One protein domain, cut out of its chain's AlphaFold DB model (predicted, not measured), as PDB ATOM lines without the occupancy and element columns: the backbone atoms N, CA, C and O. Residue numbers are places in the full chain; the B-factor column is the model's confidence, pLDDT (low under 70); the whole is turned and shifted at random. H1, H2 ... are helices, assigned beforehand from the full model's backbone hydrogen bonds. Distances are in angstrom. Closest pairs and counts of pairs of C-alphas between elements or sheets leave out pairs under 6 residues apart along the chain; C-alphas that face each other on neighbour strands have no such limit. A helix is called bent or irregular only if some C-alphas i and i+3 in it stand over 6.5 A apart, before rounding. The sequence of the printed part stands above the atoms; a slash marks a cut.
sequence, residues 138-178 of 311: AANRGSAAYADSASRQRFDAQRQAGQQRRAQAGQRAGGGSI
ATOM      1  N   ALA A 138      37.142  41.022   1.558       88.31
ATOM      2  CA  ALA A 138      38.163  42.062   1.444       88.31
ATOM      3  C   ALA A 138      38.479  42.484   0.001       88.31
ATOM      4  O   ALA A 138      38.956  43.599  -0.213       88.31
ATOM      5  N   ALA A 139      38.170  41.650  -0.998       85.00
ATOM      6  CA  ALA A 139      38.402  41.982  -2.404       85.00
ATOM      7  C   ALA A 139      37.564  43.189  -2.870       85.00
ATOM      8  O   ALA A 139      37.979  43.916  -3.773       85.00
ATOM      9  N   ASN A 140      36.420  43.438  -2.227       82.94
ATOM     10  CA  ASN A 140      35.525  44.548  -2.558       82.94
ATOM     11  C   ASN A 140      35.955  45.882  -1.938       82.94
ATOM     12  O   ASN A 140      35.447  46.929  -2.332       82.94
ATOM     13  N   ARG A 141      36.915  45.866  -1.006       83.12
ATOM     14  CA  ARG A 141      37.390  47.062  -0.297       83.12
ATOM     15  C   ARG A 141      38.180  48.028  -1.192       83.12
ATOM     16  O   ARG A 141      38.372  49.185  -0.830       83.12
ATOM     17  N   GLY A 142      38.638  47.574  -2.360       80.62
ATOM     18  CA  GLY A 142      39.411  48.404  -3.283       80.62
ATOM     19  C   GLY A 142      40.728  48.874  -2.662       80.62
ATOM     20  O   GLY A 142      41.361  48.136  -1.902       80.62
ATOM     21  N   SER A 143      41.153  50.095  -2.991       80.62
ATOM     22  CA  SER A 143      42.436  50.673  -2.561       80.62
ATOM     23  C   SER A 143      42.503  51.019  -1.069       80.62
ATOM     24  O   SER A 143      43.605  51.141  -0.536       80.62
ATOM     25  N   ALA A 144      41.368  51.097  -0.369       82.12
ATOM     26  CA  ALA A 144      41.320  51.479   1.038       82.12
ATOM     27  C   ALA A 144      42.031  50.453   1.939       82.12
ATOM     28  O   ALA A 144      41.600  49.306   2.077       82.12
ATOM     29  N   ALA A 145      43.119  50.874   2.581       82.50
ATOM     30  CA  ALA A 145      43.860  50.039   3.519       82.50
ATOM     31  C   ALA A 145      43.061  49.776   4.811       82.50
ATOM     32  O   ALA A 145      42.073  50.453   5.123       82.50
ATOM     33  N   TYR A 146      43.475  48.759   5.564       84.38
ATOM     34  CA  TYR A 146      43.007  48.558   6.934       84.38
ATOM     35  C   TYR A 146      43.853  49.397   7.891       84.38
ATOM     36  O   TYR A 146      45.075  49.460   7.759       84.38
ATOM     37  N   ALA A 147      43.193  50.063   8.839       82.56
ATOM     38  CA  ALA A 147      43.860  50.953   9.783       82.56
ATOM     39  C   ALA A 147      44.606  50.167  10.874       82.56
ATOM     40  O   ALA A 147      45.729  50.509  11.244       82.56
ATOM     41  N   ASP A 148      44.025  49.073  11.358       86.62
ATOM     42  CA  ASP A 148      44.588  48.237  12.414       86.62
ATOM     43  C   ASP A 148      45.460  47.099  11.861       86.62
ATOM     44  O   ASP A 148      45.337  46.678  10.709       86.62
ATOM     45  N   SER A 149      46.399  46.621  12.676       85.06
ATOM     46  CA  SER A 149      47.334  45.553  12.299       85.06
ATOM     47  C   SER A 149      46.641  44.197  12.150       85.06
ATOM     48  O   SER A 149      46.940  43.467  11.206       85.06
ATOM     49  N   ALA A 150      45.686  43.878  13.025       88.00
ATOM     50  CA  ALA A 150      44.982  42.598  13.022       88.00
ATOM     51  C   ALA A 150      44.166  42.388  11.734       88.00
ATOM     52  O   ALA A 150      44.233  41.328  11.111       88.00
ATOM     53  N   SER A 151      43.437  43.409  11.284       87.19
ATOM     54  CA  SER A 151      42.659  43.351  10.044       87.19
ATOM     55  C   SER A 151      43.552  43.362   8.810       87.19
ATOM     56  O   SER A 151      43.253  42.650   7.854       87.19
ATOM     57  N   ARG A 152      44.677  44.096   8.830       90.06
ATOM     58  CA  ARG A 152      45.688  44.012   7.762       90.06
ATOM     59  C   ARG A 152      46.195  42.583   7.611       90.06
ATOM     60  O   ARG A 152      46.095  42.022   6.527       90.06
ATOM     61  N   GLN A 153      46.641  41.961   8.698       92.25
ATOM     62  CA  GLN A 153      47.148  40.584   8.674       92.25
ATOM     63  C   GLN A 153      46.121  39.585   8.131       92.25
ATOM     64  O   GLN A 153      46.480  38.684   7.379       92.25
ATOM     65  N   ARG A 154      44.840  39.755   8.477       89.88
ATOM     66  CA  ARG A 154      43.775  38.830   8.068       89.88
ATOM     67  C   ARG A 154      43.284  39.048   6.640       89.88
ATOM     68  O   ARG A 154      42.915  38.085   5.977       89.88
ATOM     69  N   PHE A 155      43.249  40.292   6.163       91.88
ATOM     70  CA  PHE A 155      42.460  40.644   4.982       91.88
ATOM     71  C   PHE A 155      43.224  41.392   3.879       91.88
ATOM     72  O   PHE A 155      42.709  41.485   2.759       91.88
ATOM     73  N   ASP A 156      44.438  41.908   4.121       90.56
ATOM     74  CA  ASP A 156      45.157  42.674   3.087       90.56
ATOM     75  C   ASP A 156      45.529  41.823   1.874       90.56
ATOM     76  O   ASP A 156      45.417  42.306   0.748       90.56
ATOM     77  N   ALA A 157      45.906  40.557   2.069       90.81
ATOM     78  CA  ALA A 157      46.244  39.665   0.961       90.81
ATOM     79  C   ALA A 157      45.060  39.500  -0.011       90.81
ATOM     80  O   ALA A 157      45.197  39.663  -1.226       90.81
ATOM     81  N   GLN A 158      43.859  39.267   0.525       90.88
ATOM     82  CA  GLN A 158      42.639  39.143  -0.272       90.88
ATOM     83  C   GLN A 158      42.243  40.477  -0.929       90.88
ATOM     84  O   GLN A 158      41.786  40.483  -2.077       90.88
ATOM     85  N   ARG A 159      42.449  41.613  -0.246       90.94
ATOM     86  CA  ARG A 159      42.232  42.954  -0.813       90.94
ATOM     87  C   ARG A 159      43.143  43.213  -2.011       90.94
ATOM     88  O   ARG A 159      42.658  43.628  -3.064       90.94
ATOM     89  N   GLN A 160      44.439  42.943  -1.874       88.44
ATOM     90  CA  GLN A 160      45.427  43.125  -2.941       88.44
ATOM     91  C   GLN A 160      45.116  42.229  -4.144       88.44
ATOM     92  O   GLN A 160      45.081  42.713  -5.276       88.44
ATOM     93  N   ALA A 161      44.769  40.962  -3.908       88.19
ATOM     94  CA  ALA A 161      44.327  40.054  -4.966       88.19
ATOM     95  C   ALA A 161      43.055  40.558  -5.680       88.19
ATOM     96  O   ALA A 161      42.913  40.423  -6.895       88.19
ATOM     97  N   GLY A 162      42.116  41.167  -4.947       85.88
ATOM     98  CA  GLY A 162      40.935  41.824  -5.519       85.88
ATOM     99  C   GLY A 162      41.283  42.985  -6.453       85.88
ATOM    100  O   GLY A 162      40.747  43.068  -7.559       85.88
ATOM    101  N   GLN A 163      42.219  43.843  -6.044       84.56
ATOM    102  CA  GLN A 163      42.687  44.962  -6.868       84.56
ATOM    103  C   GLN A 163      43.406  44.493  -8.131       84.56
ATOM    104  O   GLN A 163      43.116  44.997  -9.213       84.56
ATOM    105  N   GLN A 164      44.288  43.499  -8.017       84.50
ATOM    106  CA  GLN A 164      44.994  42.925  -9.165       84.50
ATOM    107  C   GLN A 164      44.013  42.329 -10.177       84.50
ATOM    108  O   GLN A 164      44.105  42.619 -11.367       84.50
ATOM    109  N   ARG A 165      43.014  41.572  -9.707       83.69
ATOM    110  CA  ARG A 165      41.953  41.034 -10.571       83.69
ATOM    111  C   ARG A 165      41.152  42.131 -11.260       83.69
ATOM    112  O   ARG A 165      40.817  41.979 -12.428       83.69
ATOM    113  N   ARG A 166      40.858  43.239 -10.576       80.25
ATOM    114  CA  ARG A 166      40.128  44.367 -11.172       80.25
ATOM    115  C   ARG A 166      40.975  45.139 -12.185       80.25
ATOM    116  O   ARG A 166      40.443  45.530 -13.215       80.25
ATOM    117  N   ALA A 167      42.274  45.295 -11.938       76.31
ATOM    118  CA  ALA A 167      43.208  45.862 -12.909       76.31
ATOM    119  C   ALA A 167      43.285  44.989 -14.174       76.31
ATOM    120  O   ALA A 167      43.099  45.491 -15.279       76.31
ATOM    121  N   GLN A 168      43.424  43.672 -14.003       72.75
ATOM    122  CA  GLN A 168      43.432  42.691 -15.097       72.75
ATOM    123  C   GLN A 168      42.096  42.625 -15.847       72.75
ATOM    124  O   GLN A 168      42.074  42.491 -17.067       72.75
ATOM    125  N   ALA A 169      40.972  42.750 -15.140       70.44
ATOM    126  CA  ALA A 169      39.650  42.829 -15.753       70.44
ATOM    127  C   ALA A 169      39.460  44.138 -16.532       70.44
ATOM    128  O   ALA A 169      38.931  44.097 -17.634       70.44
ATOM    129  N   GLY A 170      39.943  45.274 -16.019       60.81
ATOM    130  CA  GLY A 170      39.965  46.546 -16.749       60.81
ATOM    131  C   GLY A 170      40.842  46.489 -18.003       60.81
ATOM    132  O   GLY A 170      40.471  47.030 -19.035       60.81
ATOM    133  N   GLN A 171      41.949  45.748 -17.953       58.34
ATOM    134  CA  GLN A 171      42.822  45.500 -19.108       58.34
ATOM    135  C   GLN A 171      42.204  44.537 -20.133       58.34
ATOM    136  O   GLN A 171      42.526  44.621 -21.309       58.34
ATOM    137  N   ARG A 172      41.300  43.639 -19.718       54.03
ATOM    138  CA  ARG A 172      40.546  42.751 -20.624       54.03
ATOM    139  C   ARG A 172      39.279  43.402 -21.183       54.03
ATOM    140  O   ARG A 172      38.946  43.157 -22.334       54.03
ATOM    141  N   ALA A 173      38.595  44.236 -20.401       53.31
ATOM    142  CA  ALA A 173      37.406  44.977 -20.824       53.31
ATOM    143  C   ALA A 173      37.745  46.243 -21.635       53.31
ATOM    144  O   ALA A 173      36.934  46.680 -22.439       53.31
ATOM    145  N   GLY A 174      38.952  46.797 -21.466       50.22
ATOM    146  CA  GLY A 174      39.541  47.857 -22.299       50.22
ATOM    147  C   GLY A 174      40.703  47.357 -23.168       50.22
ATOM    148  O   GLY A 174      41.620  48.116 -23.463       50.22
ATOM    149  N   GLY A 175      40.698  46.061 -23.504       46.94
ATOM    150  CA  GLY A 175      41.790  45.356 -24.185       46.94
ATOM    151  C   GLY A 175      41.611  45.159 -25.692       46.94
ATOM    152  O   GLY A 175      42.415  44.471 -26.311       46.94
ATOM    153  N   GLY A 176      40.578  45.745 -26.294       53.06
ATOM    154  CA  GLY A 176      40.749  46.359 -27.603       53.06
ATOM    155  C   GLY A 176      41.210  47.770 -27.296       53.06
ATOM    156  O   GLY A 176      40.384  48.605 -26.942       53.06
ATOM    157  N   SER A 177      42.520  48.041 -27.299       59.72
ATOM    158  CA  SER A 177      42.937  49.440 -27.245       59.72
ATOM    159  C   SER A 177      42.204  50.145 -28.384       59.72
ATOM    160  O   SER A 177      42.109  49.603 -29.488       59.72
ATOM    161  N   ILE A 178      41.655  51.332 -28.131       57.09
ATOM    162  CA  ILE A 178      41.060  52.167 -29.185       57.09
ATOM    163  C   ILE A 178      42.025  52.249 -30.378       57.09
ATOM    164  O   ILE A 178      41.593  52.293 -31.523       57.09
TER     165      ILE A 178
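Overview. This is residues 138 to 178 of the 311 residues of the protein "Protein of uncharacterized function (DUF3300)" of Bordetella pertussis (UniProt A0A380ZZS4). One long helix, H2, makes most of the length of a rod, and the very short helix H1 packs on its side, with residues 155 to 163 of H2 alone touching it. The link of residues 142 to 148 leads from H1 to the beginning of H2, and at the other end residues 167 to 178 stick out free. The printed part has 41 residues with two named helices, H1 then H2, and no named strand; the class is all helix. The whole is loose, with a radius of gyration of the C-alphas of 12.8 A, and the C-alphas span 43 by 12 by 10 A.

Along the chain. Find C-alpha 149 at (47.334, 45.553, 12.299); from there H2, residues 149 to 173, runs 34.6 A to C-alpha 173 at (37.406, 44.977, -20.824). Look near residue 156 for a kink of 52 degrees; H2 is irregular, with C-alphas 154 and 157 standing 7.6 A apart. Then go back to C-alpha 138 at (38.163, 42.062, 1.444), where H1, residues 138 to 141, begins.

Arrangement. Start on H2 and look at Gly 162: H1 and H2 touch here, and their closest C-alphas, those of Ala 139 and Gly 162, are 4.0 A apart. The two centres are 6.7 A apart. Along the backbone of H2, 19 of 21 O i to N i+4 pairs are within hydrogen-bond range, while H1 is too short for such a pair.

Size, cuts and confidence. The two C-alphas farthest apart, those of Ala 150 and Ile 178, are 43.5 A apart. The printed part has no cut, and the link from H1 to H2 is short. Read the B-factor column for the model's confidence: the mean pLDDT of the printed part is 78.4, and residues 170 to 178 are under 70.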